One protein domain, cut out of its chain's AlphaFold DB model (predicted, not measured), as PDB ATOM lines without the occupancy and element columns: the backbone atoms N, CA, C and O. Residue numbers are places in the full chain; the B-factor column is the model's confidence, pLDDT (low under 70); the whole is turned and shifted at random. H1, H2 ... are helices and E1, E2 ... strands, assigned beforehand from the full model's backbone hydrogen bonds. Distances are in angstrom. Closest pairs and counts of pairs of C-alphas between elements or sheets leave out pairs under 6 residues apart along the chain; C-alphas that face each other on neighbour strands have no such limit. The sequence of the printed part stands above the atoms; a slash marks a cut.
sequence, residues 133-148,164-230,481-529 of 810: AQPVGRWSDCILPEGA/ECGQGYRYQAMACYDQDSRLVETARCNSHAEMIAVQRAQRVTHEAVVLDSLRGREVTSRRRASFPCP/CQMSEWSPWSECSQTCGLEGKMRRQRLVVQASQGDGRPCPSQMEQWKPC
ATOM      1  N   ALA A 133     277.055 124.563 152.835       75.56
ATOM      2  CA  ALA A 133     276.183 125.331 153.714       75.56
ATOM      3  C   ALA A 133     276.927 126.558 154.255       75.56
ATOM      4  O   ALA A 133     277.971 126.419 154.895       75.56
ATOM      5  N   GLN A 134     276.379 127.753 154.044       76.62
ATOM      6  CA  GLN A 134     276.985 129.009 154.490       76.62
ATOM      7  C   GLN A 134     275.991 129.870 155.283       76.62
ATOM      8  O   GLN A 134     274.822 129.961 154.900       76.62
ATOM      9  N   PRO A 135     276.428 130.522 156.377       80.75
ATOM     10  CA  PRO A 135     275.595 131.474 157.098       80.75
ATOM     11  C   PRO A 135     275.422 132.764 156.290       80.75
ATOM     12  O   PRO A 135     276.402 133.351 155.835       80.75
ATOM     13  N   VAL A 136     274.182 133.231 156.159       79.94
ATOM     14  CA  VAL A 136     273.817 134.431 155.392       79.94
ATOM     15  C   VAL A 136     272.936 135.375 156.213       79.94
ATOM     16  O   VAL A 136     272.242 134.970 157.148       79.94
ATOM     17  N   GLY A 137     272.979 136.666 155.887       82.69
ATOM     18  CA  GLY A 137     272.205 137.697 156.583       82.69
ATOM     19  C   GLY A 137     272.740 138.054 157.976       82.69
ATOM     20  O   GLY A 137     273.859 137.706 158.353       82.69
ATOM     21  N   ARG A 138     271.949 138.804 158.752       87.31
ATOM     22  CA  ARG A 138     272.316 139.261 160.107       87.31
ATOM     23  C   ARG A 138     271.840 138.280 161.180       87.31
ATOM     24  O   ARG A 138     270.868 137.556 160.986       87.31
ATOM     25  N   TRP A 139     272.506 138.305 162.334       86.62
ATOM     26  CA  TRP A 139     272.039 137.606 163.532       86.62
ATOM     27  C   TRP A 139     270.729 138.209 164.047       86.62
ATOM     28  O   TRP A 139     270.591 139.431 164.084       86.62
ATOM     29  N   SER A 140     269.820 137.339 164.478       89.56
ATOM     30  CA  SER A 140     268.566 137.684 165.138       89.56
ATOM     31  C   SER A 140     268.767 138.317 166.510       89.56
ATOM     32  O   SER A 140     269.872 138.302 167.068       89.56
ATOM     33  N   ASP A 141     267.664 138.778 167.100       87.00
ATOM     34  CA  ASP A 141     267.621 139.093 168.525       87.00
ATOM     35  C   ASP A 141     267.986 137.864 169.373       87.00
ATOM     36  O   ASP A 141     267.891 136.715 168.924       87.00
ATOM     37  N   CYS A 142     268.414 138.102 170.616       85.94
ATOM     38  CA  CYS A 142     268.638 137.033 171.584       85.94
ATOM     39  C   CYS A 142     267.285 136.484 172.054       85.94
ATOM     40  O   CYS A 142     266.542 137.161 172.762       85.94
ATOM     41  N   ILE A 143     266.981 135.248 171.675       86.31
ATOM     42  CA  ILE A 143     265.747 134.557 172.035       86.31
ATOM     43  C   ILE A 143     266.052 133.620 173.205       86.31
ATOM     44  O   ILE A 143     266.916 132.739 173.121       86.31
ATOM     45  N   LEU A 144     265.357 133.831 174.321       81.75
ATOM     46  CA  LEU A 144     265.477 133.001 175.516       81.75
ATOM     47  C   LEU A 144     264.679 131.696 175.320       81.75
ATOM     48  O   LEU A 144     263.577 131.742 174.773       81.75
ATOM     49  N   PRO A 145     265.213 130.532 175.735       72.62
ATOM     50  CA  PRO A 145     264.500 129.266 175.623       72.62
ATOM     51  C   PRO A 145     263.267 129.260 176.533       72.62
ATOM     52  O   PRO A 145     263.376 129.416 177.753       72.62
ATOM     53  N   GLU A 146     262.098 129.048 175.936       62.94
ATOM     54  CA  GLU A 146     260.836 128.886 176.655       62.94
ATOM     55  C   GLU A 146     260.914 127.649 177.567       62.94
ATOM     56  O   GLU A 146     261.237 126.548 177.123       62.94
ATOM     57  N   GLY A 147     260.680 127.836 178.870       52.75
ATOM     58  CA  GLY A 147     260.594 126.741 179.845       52.75
ATOM     59  C   GLY A 147     261.896 126.304 180.531       52.75
ATOM     60  O   GLY A 147     261.865 125.383 181.348       52.75
ATOM     61  N   ALA A 148     263.043 126.949 180.291       38.12
ATOM     62  CA  ALA A 148     264.247 126.626 181.058       38.12
ATOM     63  C   ALA A 148     264.125 127.183 182.488       38.12
ATOM     64  O   ALA A 148     264.303 128.379 182.692       38.12
ATOM     65  N   GLU A 164     263.052 136.775 181.812       66.62
ATOM     66  CA  GLU A 164     263.124 138.035 181.053       66.62
ATOM     67  C   GLU A 164     264.558 138.414 180.647       66.62
ATOM     68  O   GLU A 164     264.770 139.344 179.872       66.62
ATOM     69  N   CYS A 165     265.557 137.693 181.161       77.00
ATOM     70  CA  CYS A 165     266.970 137.906 180.879       77.00
ATOM     71  C   CYS A 165     267.781 136.614 181.068       77.00
ATOM     72  O   CYS A 165     267.290 135.616 181.601       77.00
ATOM     73  N   GLY A 166     269.047 136.641 180.659       78.25
ATOM     74  CA  GLY A 166     269.990 135.544 180.838       78.25
ATOM     75  C   GLY A 166     270.411 134.899 179.524       78.25
ATOM     76  O   GLY A 166     270.431 135.533 178.469       78.25
ATOM     77  N   GLN A 167     270.809 133.630 179.596       81.94
ATOM     78  CA  GLN A 167     271.358 132.917 178.447       81.94
ATOM     79  C   GLN A 167     270.259 132.533 177.455       81.94
ATOM     80  O   GLN A 167     269.312 131.821 177.789       81.94
ATOM     81  N   GLY A 168     270.437 132.976 176.219       84.25
ATOM     82  CA  GLY A 168     269.591 132.663 175.086       84.25
ATOM     83  C   GLY A 168     270.419 132.385 173.845       84.25
ATOM     84  O   GLY A 168     271.618 132.081 173.898       84.25
ATOM     85  N   TYR A 169     269.751 132.470 172.706       84.31
ATOM     86  CA  TYR A 169     270.355 132.171 171.425       84.31
ATOM     87  C   TYR A 169     269.930 133.181 170.383       84.31
ATOM     88  O   TYR A 169     268.769 133.570 170.311       84.31
ATOM     89  N   ARG A 170     270.892 133.580 169.563       85.19
ATOM     90  CA  ARG A 170     270.636 134.317 168.331       85.19
ATOM     91  C   ARG A 170     270.787 133.374 167.148       85.19
ATOM     92  O   ARG A 170     271.612 132.456 167.189       85.19
ATOM     93  N   TYR A 171     270.006 133.625 166.112       85.50
ATOM     94  CA  TYR A 171     269.846 132.777 164.942       85.50
ATOM     95  C   TYR A 171     270.254 133.542 163.687       85.50
ATOM     96  O   TYR A 171     269.978 134.731 163.561       85.50
ATOM     97  N   GLN A 172     270.917 132.871 162.756       83.56
ATOM     98  CA  GLN A 172     271.294 133.412 161.453       83.56
ATOM     99  C   GLN A 172     270.856 132.420 160.373       83.56
ATOM    100  O   GLN A 172     270.904 131.207 160.593       83.56
ATOM    101  N   ALA A 173     270.384 132.919 159.233       84.00
ATOM    102  CA  ALA A 173     269.940 132.067 158.138       84.00
ATOM    103  C   ALA A 173     271.113 131.237 157.594       84.00
ATOM    104  O   ALA A 173     272.253 131.700 157.589       84.00
ATOM    105  N   MET A 174     270.840 130.018 157.134       82.50
ATOM    106  CA  MET A 174     271.815 129.191 156.423       82.50
ATOM    107  C   MET A 174     271.335 128.983 154.992       82.50
ATOM    108  O   MET A 174     270.233 128.481 154.778       82.50
ATOM    109  N   ALA A 175     272.168 129.356 154.025       83.62
ATOM    110  CA  ALA A 175     271.957 129.087 152.611       83.62
ATOM    111  C   ALA A 175     272.767 127.861 152.176       83.62
ATOM    112  O   ALA A 175     273.818 127.559 152.746       83.62
ATOM    113  N   CYS A 176     272.262 127.152 151.169       82.81
ATOM    114  CA  CYS A 176     272.904 125.981 150.591       82.81
ATOM    115  C   CYS A 176     273.279 126.276 149.142       82.81
ATOM    116  O   CYS A 176     272.421 126.698 148.368       82.81
ATOM    117  N   TYR A 177     274.538 126.043 148.784       81.81
ATOM    118  CA  TYR A 177     275.059 126.291 147.443       81.81
ATOM    119  C   TYR A 177     275.582 125.004 146.812       81.81
ATOM    120  O   TYR A 177     276.121 124.150 147.518       81.81
ATOM    121  N   ASP A 178     275.430 124.863 145.498       80.12
ATOM    122  CA  ASP A 178     276.056 123.786 144.725       80.12
ATOM    123  C   ASP A 178     277.522 124.109 144.348       80.12
ATOM    124  O   ASP A 178     278.098 125.106 144.794       80.12
ATOM    125  N   GLN A 179     278.156 123.245 143.545       79.31
ATOM    126  CA  GLN A 179     279.548 123.420 143.101       79.31
ATOM    127  C   GLN A 179     279.751 124.649 142.200       79.31
ATOM    128  O   GLN A 179     280.849 125.205 142.175       79.31
ATOM    129  N   ASP A 180     278.697 125.090 141.513       79.25
ATOM    130  CA  ASP A 180     278.694 126.261 140.635       79.25
ATOM    131  C   ASP A 180     278.285 127.537 141.398       79.25
ATOM    132  O   ASP A 180     278.047 128.579 140.797       79.25
ATOM    133  N   SER A 181     278.218 127.473 142.736       79.69
ATOM    134  CA  SER A 181     277.785 128.564 143.621       79.69
ATOM    135  C   SER A 181     276.338 129.026 143.401       79.69
ATOM    136  O   SER A 181     275.986 130.149 143.762       79.69
ATOM    137  N   ARG A 182     275.463 128.164 142.869       83.44
ATOM    138  CA  ARG A 182     274.029 128.453 142.729       83.44
ATOM    139  C   ARG A 182     273.278 128.095 144.003       83.44
ATOM    140  O   ARG A 182     273.560 127.079 144.638       83.44
ATOM    141  N   LEU A 183     272.297 128.920 144.364       84.44
ATOM    142  CA  LEU A 183     271.444 128.681 145.526       84.44
ATOM    143  C   LEU A 183     270.526 127.477 145.273       84.44
ATOM    144  O   LEU A 183     269.777 127.453 144.301       84.44
ATOM    145  N   VAL A 184     270.545 126.501 146.178       82.00
ATOM    146  CA  VAL A 184     269.692 125.307 146.126       82.00
ATOM    147  C   VAL A 184     268.848 125.179 147.391       82.00
ATOM    148  O   VAL A 184     269.022 125.907 148.370       82.00
ATOM    149  N   GLU A 185     267.897 124.244 147.386       79.00
ATOM    150  CA  GLU A 185     267.085 123.963 148.567       79.00
ATOM    151  C   GLU A 185     267.954 123.557 149.763       79.00
ATOM    152  O   GLU A 185     268.810 122.675 149.672       79.00
ATOM    153  N   THR A 186     267.680 124.155 150.922       74.56
ATOM    154  CA  THR A 186     268.422 123.912 152.168       74.56
ATOM    155  C   THR A 186     268.405 122.447 152.610       74.56
ATOM    156  O   THR A 186     269.361 121.983 153.230       74.56
ATOM    157  N   ALA A 187     267.385 121.681 152.210       70.94
ATOM    158  CA  ALA A 187     267.306 120.238 152.427       70.94
ATOM    159  C   ALA A 187     268.479 119.454 151.808       70.94
ATOM    160  O   ALA A 187     268.894 118.446 152.379       70.94
ATOM    161  N   ARG A 188     269.068 119.924 150.698       73.25
ATOM    162  CA  ARG A 188     270.201 119.253 150.032       73.25
ATOM    163  C   ARG A 188     271.503 119.354 150.822       73.25
ATOM    164  O   ARG A 188     272.335 118.456 150.762       73.25
ATOM    165  N   CYS A 189     271.647 120.399 151.633       68.56
ATOM    166  CA  CYS A 189     272.745 120.501 152.588       68.56
ATOM    167  C   CYS A 189     272.499 119.686 153.863       68.56
ATOM    168  O   CYS A 189     273.465 119.363 154.550       68.56
ATOM    169  N   ASN A 190     271.249 119.323 154.180       58.22
ATOM    170  CA  ASN A 190     270.915 118.584 155.402       58.22
ATOM    171  C   ASN A 190     271.383 117.118 155.366       58.22
ATOM    172  O   ASN A 190     271.675 116.558 156.418       58.22
ATOM    173  N   SER A 191     271.487 116.499 154.183       50.91
ATOM    174  CA  SER A 191     271.861 115.081 154.023       50.91
ATOM    175  C   SER A 191     273.364 114.806 154.174       50.91
ATOM    176  O   SER A 191     273.748 113.728 154.612       50.91
ATOM    177  N   HIS A 192     274.222 115.781 153.859       45.66
ATOM    178  CA  HIS A 192     275.686 115.695 154.021       45.66
ATOM    179  C   HIS A 192     276.204 116.382 155.300       45.66
ATOM    180  O   HIS A 192     277.399 116.352 155.612       45.66
ATOM    181  N   ALA A 193     275.300 117.017 156.043       40.44
ATOM    182  CA  ALA A 193     275.602 117.907 157.153       40.44
ATOM    183  C   ALA A 193     276.066 117.209 158.437       40.44
ATOM    184  O   ALA A 193     276.670 117.867 159.287       40.44
ATOM    185  N   GLU A 194     275.857 115.895 158.574       38.34
ATOM    186  CA  GLU A 194     276.424 115.135 159.697       38.34
ATOM    187  C   GLU A 194     277.966 115.207 159.729       38.34
ATOM    188  O   GLU A 194     278.561 115.026 160.788       38.34
ATOM    189  N   MET A 195     278.633 115.565 158.620       33.22
ATOM    190  CA  MET A 195     280.102 115.626 158.548       33.22
ATOM    191  C   MET A 195     280.741 117.018 158.715       33.22
ATOM    192  O   MET A 195     281.936 117.090 159.001       33.22
ATOM    193  N   ILE A 196     280.008 118.136 158.599       38.53
ATOM    194  CA  ILE A 196     280.620 119.488 158.699       38.53
ATOM    195  C   ILE A 196     280.613 120.037 160.140       38.53
ATOM    196  O   ILE A 196     281.340 120.980 160.454       38.53
ATOM    197  N   ALA A 197     279.909 119.385 161.069       37.50
ATOM    198  CA  ALA A 197     279.943 119.744 162.489       37.50
ATOM    199  C   ALA A 197     281.302 119.471 163.181       37.50
ATOM    200  O   ALA A 197     281.521 119.962 164.287       37.50
ATOM    201  N   VAL A 198     282.232 118.728 162.558       35.72
ATOM    202  CA  VAL A 198     283.419 118.197 163.266       35.72
ATOM    203  C   VAL A 198     284.767 118.796 162.822       35.72
ATOM    204  O   VAL A 198     285.696 118.823 163.624       35.72
ATOM    205  N   GLN A 199     284.923 119.362 161.619       30.75
ATOM    206  CA  GLN A 199     286.276 119.696 161.110       30.75
ATOM    207  C   GLN A 199     286.752 121.155 161.259       30.75
ATOM    208  O   GLN A 199     287.903 121.449 160.945       30.75
ATOM    209  N   ARG A 200     285.944 122.076 161.804       35.31
ATOM    210  CA  ARG A 200     286.409 123.437 162.178       35.31
ATOM    211  C   ARG A 200     286.322 123.747 163.675       35.31
ATOM    212  O   ARG A 200     286.514 124.888 164.079       35.31
ATOM    213  N   ALA A 201     286.145 122.733 164.519       34.19
ATOM    214  CA  ALA A 201     286.151 122.866 165.978       34.19
ATOM    215  C   ALA A 201     287.569 122.843 166.596       34.19
ATOM    216  O   ALA A 201     287.771 122.284 167.670       34.19
ATOM    217  N   GLN A 202     288.570 123.442 165.937       33.28
ATOM    218  CA  GLN A 202     289.931 123.568 166.491       33.28
ATOM    219  C   GLN A 202     290.469 125.002 166.583       33.28
ATOM    220  O   GLN A 202     291.630 125.198 166.932       33.28
ATOM    221  N   ARG A 203     289.631 126.030 166.389       36.03
ATOM    222  CA  ARG A 203     289.939 127.392 166.858       36.03
ATOM    223  C   ARG A 203     288.705 128.053 167.463       36.03
ATOM    224  O   ARG A 203     287.807 128.482 166.753       36.03
ATOM    225  N   VAL A 204     288.695 128.082 168.795       42.97
ATOM    226  CA  VAL A 204     288.006 129.015 169.702       42.97
ATOM    227  C   VAL A 204     287.065 130.009 169.008       42.97
ATOM    228  O   VAL A 204     287.479 131.094 168.630       42.97
ATOM    229  N   THR A 205     285.785 129.664 168.885       36.06
ATOM    230  CA  THR A 205     284.646 130.597 168.950       36.06
ATOM    231  C   THR A 205     283.395 129.778 169.273       36.06
ATOM    232  O   THR A 205     283.227 128.660 168.799       36.06
ATOM    233  N   HIS A 206     282.522 130.302 170.133       42.72
ATOM    234  CA  HIS A 206     281.282 129.668 170.601       42.72
ATOM    235  C   HIS A 206     280.185 129.576 169.509       42.72
ATOM    236  O   HIS A 206     279.039 129.964 169.742       42.72
ATOM    237  N   GLU A 207     280.521 129.100 168.313       41.31
ATOM    238  CA  GLU A 207     279.605 128.914 167.187       41.31
ATOM    239  C   GLU A 207     279.351 127.421 166.998       41.31
ATOM    240  O   GLU A 207     280.178 126.694 166.459       41.31
ATOM    241  N   ALA A 208     278.208 126.948 167.491       46.03
ATOM    242  CA  ALA A 208     277.739 125.608 167.187       46.03
ATOM    243  C   ALA A 208     276.765 125.729 166.012       46.03
ATOM    244  O   ALA A 208     275.669 126.266 166.170       46.03
ATOM    245  N   VAL A 209     277.151 125.234 164.834       45.62
ATOM    246  CA  VAL A 209     276.195 124.977 163.750       45.62
ATOM    247  C   VAL A 209     275.354 123.782 164.196       45.62
ATOM    248  O   VAL A 209     275.660 122.634 163.894       45.62
ATOM    249  N   VAL A 210     274.350 124.042 165.032       44.34
ATOM    250  CA  VAL A 210     273.375 123.031 165.431       44.34
ATOM    251  C   VAL A 210     272.286 123.049 164.377       44.34
ATOM    252  O   VAL A 210     271.396 123.892 164.411       44.34
ATOM    253  N   LEU A 211     272.373 122.113 163.440       45.25
ATOM    254  CA  LEU A 211     271.205 121.686 162.687       45.25
ATOM    255  C   LEU A 211     270.330 120.935 163.685       45.25
ATOM    256  O   LEU A 211     270.641 119.806 164.059       45.25
ATOM    257  N   ASP A 212     269.305 121.601 164.219       40.31
ATOM    258  CA  ASP A 212     268.374 120.966 165.148       40.31
ATOM    259  C   ASP A 212     267.504 119.972 164.365       40.31
ATOM    260  O   ASP A 212     266.417 120.278 163.870       40.31
ATOM    261  N   SER A 213     268.042 118.766 164.195       38.38
ATOM    262  CA  SER A 213     267.423 117.667 163.454       38.38
ATOM    263  C   SER A 213     266.234 117.045 164.205       38.38
ATOM    264  O   SER A 213     265.618 116.105 163.714       38.38
ATOM    265  N   LEU A 214     265.858 117.557 165.385       35.28
ATOM    266  CA  LEU A 214     264.832 116.927 166.220       35.28
ATOM    267  C   LEU A 214     263.386 117.312 165.859       35.28
ATOM    268  O   LEU A 214     262.466 116.672 166.368       35.28
ATOM    269  N   ARG A 215     263.144 118.294 164.970       36.38
ATOM    270  CA  ARG A 215     261.783 118.621 164.458       36.38
ATOM    271  C   ARG A 215     261.705 119.049 162.982       36.38
ATOM    272  O   ARG A 215     260.713 119.639 162.559       36.38
ATOM    273  N   GLY A 216     262.725 118.745 162.182       40.03
ATOM    274  CA  GLY A 216     262.592 118.625 160.724       40.03
ATOM    275  C   GLY A 216     262.258 119.864 159.875       40.03
ATOM    276  O   GLY A 216     261.803 119.649 158.756       40.03
ATOM    277  N   ARG A 217     262.444 121.126 160.313       49.31
ATOM    278  CA  ARG A 217     262.113 122.300 159.453       49.31
ATOM    279  C   ARG A 217     262.996 123.562 159.515       49.31
ATOM    280  O   ARG A 217     262.755 124.453 158.707       49.31
ATOM    281  N   GLU A 218     264.015 123.685 160.371       54.09
ATOM    282  CA  GLU A 218     264.780 124.952 160.483       54.09
ATOM    283  C   GLU A 218     266.299 124.762 160.338       54.09
ATOM    284  O   GLU A 218     266.989 124.357 161.268       54.09
ATOM    285  N   VAL A 219     266.834 125.111 159.161       63.38
ATOM    286  CA  VAL A 219     268.281 125.202 158.900       63.38
ATOM    287  C   VAL A 219     268.736 126.620 159.252       63.38
ATOM    288  O   VAL A 219     268.667 127.536 158.435       63.38
ATOM    289  N   THR A 220     269.155 126.832 160.499       68.56
ATOM    290  CA  THR A 220     269.692 128.121 160.967       68.56
ATOM    291  C   THR A 220     270.961 127.908 161.785       68.56
ATOM    292  O   THR A 220     271.108 126.913 162.491       68.56
ATOM    293  N   SER A 221     271.905 128.843 161.691       71.38
ATOM    294  CA  SER A 221     273.072 128.879 162.567       71.38
ATOM    295  C   SER A 221     272.662 129.471 163.907       71.38
ATOM    296  O   SER A 221     271.985 130.499 163.956       71.38
ATOM    297  N   ARG A 222     273.074 128.834 165.003       75.31
ATOM    298  CA  ARG A 222     272.697 129.209 166.366       75.31
ATOM    299  C   ARG A 222     273.940 129.596 167.151       75.31
ATOM    300  O   ARG A 222     274.881 128.820 167.281       75.31
ATOM    301  N   ARG A 223     273.931 130.776 167.764       77.00
ATOM    302  CA  ARG A 223     275.014 131.215 168.653       77.00
ATOM    303  C   ARG A 223     274.471 131.519 170.034       77.00
ATOM    304  O   ARG A 223     273.411 132.131 170.157       77.00
ATOM    305  N   ARG A 224     275.213 131.124 171.073       79.19
ATOM    306  CA  ARG A 224     274.919 131.562 172.442       79.19
ATOM    307  C   ARG A 224     275.009 133.081 172.519       79.19
ATOM    308  O   ARG A 224     275.975 133.678 172.047       79.19
ATOM    309  N   ALA A 225     273.997 133.678 173.121       81.81
ATOM    310  CA  ALA A 225     273.937 135.094 173.429       81.81
ATOM    311  C   ALA A 225     273.396 135.256 174.853       81.81
ATOM    312  O   ALA A 225     272.769 134.351 175.400       81.81
ATOM    313  N   SER A 226     273.674 136.394 175.476       80.00
ATOM    314  CA  SER A 226     273.145 136.719 176.797       80.00
ATOM    315  C   SER A 226     272.344 138.001 176.682       80.00
ATOM    316  O   SER A 226     272.850 138.987 176.146       80.00
ATOM    317  N   PHE A 227     271.101 137.979 177.153       80.62
ATOM    318  CA  PHE A 227     270.332 139.194 177.366       80.62
ATOM    319  C   PHE A 227     270.653 139.703 178.779       80.62
ATOM    320  O   PHE A 227     270.451 138.950 179.739       80.62
ATOM    321  N   PRO A 228     271.221 140.911 178.934       80.00
ATOM    322  CA  PRO A 228     271.744 141.356 180.215       80.00
ATOM    323  C   PRO A 228     270.616 141.479 181.237       80.00
ATOM    324  O   PRO A 228     269.552 142.026 180.948       80.00
ATOM    325  N   CYS A 229     270.848 140.946 182.435       82.12
ATOM    326  CA  CYS A 229     269.839 140.987 183.476       82.12
ATOM    327  C   CYS A 229     269.684 142.388 184.068       82.12
ATOM    328  O   CYS A 229     270.657 143.146 184.163       82.12
ATOM    329  N   PRO A 230     268.451 142.738 184.456       83.69
ATOM    330  CA  PRO A 230     268.178 144.002 185.100       83.69
ATOM    331  C   PRO A 230     268.816 144.046 186.485       83.69
ATOM    332  O   PRO A 230     268.631 143.131 187.285       83.69
ATOM    333  N   CYS A 481     255.871 146.413 186.130       87.12
ATOM    334  CA  CYS A 481     255.316 146.104 184.825       87.12
ATOM    335  C   CYS A 481     254.997 144.607 184.698       87.12
ATOM    336  O   CYS A 481     255.812 143.767 185.079       87.12
ATOM    337  N   GLN A 482     253.838 144.289 184.125       85.69
ATOM    338  CA  GLN A 482     253.462 142.938 183.715       85.69
ATOM    339  C   GLN A 482     253.218 142.924 182.207       85.69
ATOM    340  O   GLN A 482     252.523 143.793 181.674       85.69
ATOM    341  N   MET A 483     253.780 141.936 181.516       86.00
ATOM    342  CA  MET A 483     253.636 141.751 180.070       86.00
ATOM    343  C   MET A 483     252.807 140.504 179.766       86.00
ATOM    344  O   MET A 483     252.686 139.610 180.599       86.00
ATOM    345  N   SER A 484     252.247 140.437 178.561       87.69
ATOM    346  CA  SER A 484     251.621 139.221 178.054       87.69
ATOM    347  C   SER A 484     252.675 138.161 177.728       87.69
ATOM    348  O   SER A 484     253.854 138.472 177.522       87.69
ATOM    349  N   GLU A 485     252.226 136.916 177.570       85.81
ATOM    350  CA  GLU A 485     252.994 135.903 176.843       85.81
ATOM    351  C   GLU A 485     253.355 136.408 175.436       85.81
ATOM    352  O   GLU A 485     252.671 137.271 174.864       85.81
ATOM    353  N   TRP A 486     254.439 135.872 174.874       85.50
ATOM    354  CA  TRP A 486     254.787 136.128 173.478       85.50
ATOM    355  C   TRP A 486     253.711 135.564 172.551       85.50
ATOM    356  O   TRP A 486     253.226 134.449 172.746       85.50
ATOM    357  N   SER A 487     253.377 136.308 171.497       90.19
ATOM    358  CA  SER A 487     252.567 135.768 170.413       90.19
ATOM    359  C   SER A 487     253.267 134.561 169.768       90.19
ATOM    360  O   SER A 487     254.504 134.472 169.791       90.19
ATOM    361  N   PRO A 488     252.515 133.671 169.096       90.12
ATOM    362  CA  PRO A 488     253.104 132.756 168.127       90.12
ATOM    363  C   PRO A 488     253.965 133.520 167.109       90.12
ATOM    364  O   PRO A 488     253.727 134.704 166.838       90.12
ATOM    365  N   TRP A 489     254.973 132.845 166.554       88.31
ATOM    366  CA  TRP A 489     255.762 133.397 165.454       88.31
ATOM    367  C   TRP A 489     254.880 133.617 164.225       88.31
ATOM    368  O   TRP A 489     254.054 132.769 163.894       88.31
ATOM    369  N   SER A 490     255.078 134.744 163.544       92.31
ATOM    370  CA  SER A 490     254.433 135.035 162.270       92.31
ATOM    371  C   SER A 490     254.877 134.055 161.189       92.31
ATOM    372  O   SER A 490     255.975 133.494 161.252       92.31
ATOM    373  N   GLU A 491     254.076 133.958 160.132       90.19
ATOM    374  CA  GLU A 491     254.536 133.411 158.857       90.19
ATOM    375  C   GLU A 491     255.757 134.185 158.336       90.19
ATOM    376  O   GLU A 491     256.037 135.318 158.757       90.19
ATOM    377  N   CYS A 492     256.505 133.557 157.429       89.94
ATOM    378  CA  CYS A 492     257.677 134.194 156.854       89.94
ATOM    379  C   CYS A 492     257.287 135.409 156.006       89.94
ATOM    380  O   CYS A 492     256.394 135.326 155.165       89.94
ATOM    381  N   SER A 493     258.005 136.523 156.173       91.75
ATOM    382  CA  SER A 493     257.774 137.740 155.386       91.75
ATOM    383  C   SER A 493     257.993 137.570 153.878       91.75
ATOM    384  O   SER A 493     257.522 138.402 153.114       91.75
ATOM    385  N   GLN A 494     258.744 136.547 153.460       86.81
ATOM    386  CA  GLN A 494     259.022 136.222 152.060       86.81
ATOM    387  C   GLN A 494     258.847 134.718 151.833       86.81
ATOM    388  O   GLN A 494     259.191 133.911 152.693       86.81
ATOM    389  N   THR A 495     258.327 134.316 150.675       86.25
ATOM    390  CA  THR A 495     258.125 132.892 150.347       86.25
ATOM    391  C   THR A 495     259.411 132.199 149.892       86.25
ATOM    392  O   THR A 495     259.552 130.986 150.071       86.25
ATOM    393  N   CYS A 496     260.350 132.967 149.334       86.56
ATOM    394  CA  CYS A 496     261.678 132.538 148.908       86.56
ATOM    395  C   CYS A 496     262.708 133.661 149.139       86.56
ATOM    396  O   CYS A 496     262.349 134.804 149.423       86.56
ATOM    397  N   GLY A 497     263.990 133.326 149.028       86.31
ATOM    398  CA  GLY A 497     265.120 134.238 149.159       86.31
ATOM    399  C   GLY A 497     265.815 134.188 150.520       86.31
ATOM    400  O   GLY A 497     265.486 133.374 151.389       86.31
ATOM    401  N   LEU A 498     266.821 135.049 150.688       86.50
ATOM    402  CA  LEU A 498     267.693 135.058 151.874       86.50
ATOM    403  C   LEU A 498     267.187 135.954 153.019       86.50
ATOM    404  O   LEU A 498     267.610 135.792 154.162       86.50
ATOM    405  N   GLU A 499     266.306 136.914 152.728       87.31
ATOM    406  CA  GLU A 499     265.972 138.016 153.648       87.31
ATOM    407  C   GLU A 499     264.676 137.827 154.449       87.31
ATOM    408  O   GLU A 499     264.275 138.716 155.209       87.31
ATOM    409  N   GLY A 500     264.010 136.681 154.306       88.12
ATOM    410  CA  GLY A 500     262.779 136.380 155.032       88.12
ATOM    411  C   GLY A 500     262.960 136.447 156.555       88.12
ATOM    412  O   GLY A 500     263.934 135.922 157.104       88.12
ATOM    413  N   LYS A 501     262.001 137.061 157.260       90.81
ATOM    414  CA  LYS A 501     261.970 137.143 158.729       90.81
ATOM    415  C   LYS A 501     260.630 136.667 159.279       90.81
ATOM    416  O   LYS A 501     259.581 136.995 158.730       90.81
ATOM    417  N   MET A 502     260.681 135.961 160.403       89.75
ATOM    418  CA  MET A 502     259.530 135.671 161.259       89.75
ATOM    419  C   MET A 502     259.589 136.595 162.471       89.75
ATOM    420  O   MET A 502     260.669 136.820 163.022       89.75
ATOM    421  N   ARG A 503     258.445 137.128 162.892       93.31
ATOM    422  CA  ARG A 503     258.340 138.086 163.997       93.31
ATOM    423  C   ARG A 503     257.342 137.604 165.033       93.31
ATOM    424  O   ARG A 503     256.390 136.908 164.701       93.31
ATOM    425  N   ARG A 504     257.543 137.990 166.282       92.06
ATOM    426  CA  ARG A 504     256.562 137.820 167.354       92.06
ATOM    427  C   ARG A 504     256.580 139.033 168.262       92.06
ATOM    428  O   ARG A 504     257.610 139.693 168.392       92.06
ATOM    429  N   GLN A 505     255.455 139.294 168.903       91.94
ATOM    430  CA  GLN A 505     255.272 140.468 169.746       91.94
ATOM    431  C   GLN A 505     254.565 140.110 171.047       91.94
ATOM    432  O   GLN A 505     253.910 139.074 171.152       91.94
ATOM    433  N   ARG A 506     254.700 140.981 172.038       89.88
ATOM    434  CA  ARG A 506     253.961 140.925 173.301       89.88
ATOM    435  C   ARG A 506     253.535 142.329 173.703       89.88
ATOM    436  O   ARG A 506     254.084 143.311 173.210       89.88
ATOM    437  N   LEU A 507     252.559 142.416 174.595       89.81
ATOM    438  CA  LEU A 507     251.970 143.682 175.026       89.81
ATOM    439  C   LEU A 507     252.161 143.893 176.527       89.81
ATOM    440  O   LEU A 507     252.362 142.945 177.285       89.81
ATOM    441  N   VAL A 508     252.072 145.148 176.963       90.25
ATOM    442  CA  VAL A 508     252.045 145.504 178.386       90.25
ATOM    443  C   VAL A 508     250.627 145.288 178.909       90.25
ATOM    444  O   VAL A 508     249.699 145.961 178.472       90.25
ATOM    445  N   VAL A 509     250.464 144.352 179.844       89.44
ATOM    446  CA  VAL A 509     249.191 144.074 180.531       89.44
ATOM    447  C   VAL A 509     248.990 145.058 181.681       89.44
ATOM    448  O   VAL A 509     247.892 145.572 181.880       89.44
ATOM    449  N   GLN A 510     250.063 145.364 182.412       88.44
ATOM    450  CA  GLN A 510     250.060 146.347 183.488       88.44
ATOM    451  C   GLN A 510     251.315 147.209 183.394       88.44
ATOM    452  O   GLN A 510     252.430 146.695 183.416       88.44
ATOM    453  N   ALA A 511     251.136 148.524 183.280       87.62
ATOM    454  CA  ALA A 511     252.251 149.464 183.286       87.62
ATOM    455  C   ALA A 511     252.844 149.604 184.695       87.62
ATOM    456  O   ALA A 511     252.134 149.499 185.698       87.62
ATOM    457  N   SER A 512     254.145 149.884 184.764       88.75
ATOM    458  CA  SER A 512     254.817 150.174 186.029       88.75
ATOM    459  C   SER A 512     254.312 151.479 186.651       88.75
ATOM    460  O   SER A 512     254.135 152.465 185.933       88.75
ATOM    461  N   GLN A 513     254.142 151.515 187.975       85.56
ATOM    462  CA  GLN A 513     253.757 152.718 188.728       85.56
ATOM    463  C   GLN A 513     254.712 152.974 189.897       85.56
ATOM    464  O   GLN A 513     255.217 152.030 190.513       85.56
ATOM    465  N   GLY A 514     254.928 154.255 190.215       78.25
ATOM    466  CA  GLY A 514     255.854 154.692 191.261       78.25
ATOM    467  C   GLY A 514     257.279 154.199 191.003       78.25
ATOM    468  O   GLY A 514     257.756 154.230 189.870       78.25
ATOM    469  N   ASP A 515     257.921 153.667 192.043       78.88
ATOM    470  CA  ASP A 515     259.268 153.080 191.965       78.88
ATOM    471  C   ASP A 515     259.254 151.604 191.493       78.88
ATOM    472  O   ASP A 515     260.135 150.799 191.811       78.88
ATOM    473  N   GLY A 516     258.203 151.208 190.767       82.69
ATOM    474  CA  GLY A 516     258.055 149.879 190.187       82.69
ATOM    475  C   GLY A 516     259.029 149.610 189.039       82.69
ATOM    476  O   GLY A 516     259.515 150.518 188.367       82.69
ATOM    477  N   ARG A 517     259.314 148.329 188.790       84.56
ATOM    478  CA  ARG A 517     260.175 147.889 187.683       84.56
ATOM    479  C   ARG A 517     259.561 148.269 186.323       84.56
ATOM    480  O   ARG A 517     258.448 147.806 186.052       84.56
ATOM    481  N   PRO A 518     260.255 149.049 185.472       87.69
ATOM    482  CA  PRO A 518     259.733 149.460 184.174       87.69
ATOM    483  C   PRO A 518     259.673 148.286 183.194       87.69
ATOM    484  O   PRO A 518     260.423 147.316 183.314       87.69
ATOM    485  N   CYS A 519     258.796 148.390 182.198       86.38
ATOM    486  CA  CYS A 519     258.727 147.399 181.132       86.38
ATOM    487  C   CYS A 519     260.013 147.423 180.283       86.38
ATOM    488  O   CYS A 519     260.496 148.511 179.951       86.38
ATOM    489  N   PRO A 520     260.556 146.261 179.876       83.94
ATOM    490  CA  PRO A 520     261.634 146.197 178.895       83.94
ATOM    491  C   PRO A 520     261.266 146.926 177.599       83.94
ATOM    492  O   PRO A 520     260.128 146.851 177.149       83.94
ATOM    493  N   SER A 521     262.229 147.576 176.944       81.38
ATOM    494  CA  SER A 521     261.986 148.257 175.661       81.38
ATOM    495  C   SER A 521     261.737 147.289 174.497       81.38
ATOM    496  O   SER A 521     261.142 147.669 173.490       81.38
ATOM    497  N   GLN A 522     262.188 146.037 174.618       81.81
ATOM    498  CA  GLN A 522     262.071 145.032 173.565       81.81
ATOM    499  C   GLN A 522     260.714 144.307 173.648       81.81
ATOM    500  O   GLN A 522     260.531 143.367 174.431       81.81
ATOM    501  N   MET A 523     259.765 144.772 172.831       87.19
ATOM    502  CA  MET A 523     258.397 144.231 172.721       87.19
ATOM    503  C   MET A 523     258.168 143.378 171.468       87.19
ATOM    504  O   MET A 523     257.162 142.678 171.371       87.19
ATOM    505  N   GLU A 524     259.118 143.405 170.535       90.00
ATOM    506  CA  GLU A 524     259.136 142.609 169.310       90.00
ATOM    507  C   GLU A 524     260.445 141.818 169.258       90.00
ATOM    508  O   GLU A 524     261.501 142.319 169.651       90.00
ATOM    509  N   GLN A 525     260.363 140.580 168.785       90.56
ATOM    510  CA  GLN A 525     261.516 139.751 168.452       90.56
ATOM    511  C   GLN A 525     261.378 139.254 167.025       90.56
ATOM    512  O   GLN A 525     260.274 138.952 166.564       90.56
ATOM    513  N   TRP A 526     262.509 139.087 166.353       91.94
ATOM    514  CA  TRP A 526     262.550 138.447 165.046       91.94
ATOM    515  C   TRP A 526     263.543 137.289 165.012       91.94
ATOM    516  O   TRP A 526     264.503 137.256 165.780       91.94
ATOM    517  N   LYS A 527     263.321 136.348 164.093       88.19
ATOM    518  CA  LYS A 527     264.285 135.317 163.691       88.19
ATOM    519  C   LYS A 527     264.282 135.152 162.164       88.19
ATOM    520  O   LYS A 527     263.269 135.467 161.533       88.19
ATOM    521  N   PRO A 528     265.395 134.723 161.547       87.81
ATOM    522  CA  PRO A 528     265.440 134.480 160.109       87.81
ATOM    523  C   PRO A 528     264.521 133.323 159.709       87.81
ATOM    524  O   PRO A 528     264.342 132.370 160.468       87.81
ATOM    525  N   CYS A 529     263.980 133.397 158.497       87.44
ATOM    526  CA  CYS A 529     263.267 132.283 157.893       87.44
ATOM    527  C   CYS A 529     264.222 131.214 157.346       87.44
ATOM    528  O   CYS A 529     265.387 131.505 157.054       87.44
TER     529      CYS A 529
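AT A GLANCE: This is residues 133 to 148, 164 to 230 and 481 to 529 of the 810 residues of the protein "Thrombospondin type-1 domain-containing protein 7A" of Oryzias melastigma (UniProt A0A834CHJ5). With little regular structure, a three-strand sheet, E1-E2-E3, meets a two-strand ribbon, E4-E6, with H1 at one end and E5 at the other; residues 199 to 204 stick out. Of 132 printed residues, 42 are in named elements, mostly strand, in the order E1 E2 H1 E3 E4 E5 E6. The whole is loose, with radius of gyration of the C-alphas 17.7 A and spans of 62 by 36 by 24 A.

HOW THE PARTS SIT: Start at E1, residues 133 to 136, antiparallel to E2, residues 166 to 177: N 134 and O 175 are within hydrogen-bond range at 2.9 A. E3, residues 220 to 227, is E2's other antiparallel neighbour, with N 168 to O 225 2.8 A. H1, residues 186 to 190, its O i to N i+4 pair within range, is on this sheet. E4, residues 501 to 505, runs on into E5, residues 508 to 510, and is antiparallel to E6, residues 524 to 528, with N 502 to O 527 2.9 A. The closest C-alphas of E2 and E6, Ala 173 and Pro 528, are 5.5 A apart.

IN THESE COORDINATES: Find E1's start, C-alpha 133, at (276.183, 125.331, 153.714) and E6's end, C-alpha 528, at (265.440, 134.480, 160.109); E2 measures 35.0 A from first to last C-alpha.

THE WHOLE: Across the cuts, C-alphas 148 and 164 are 11.5 A apart, 230 and 481 13.0 A. The links H1 to E3 and E5 to E6 are long. In the printed part 36 residues have pLDDT under 70, among them residues 189 to 220.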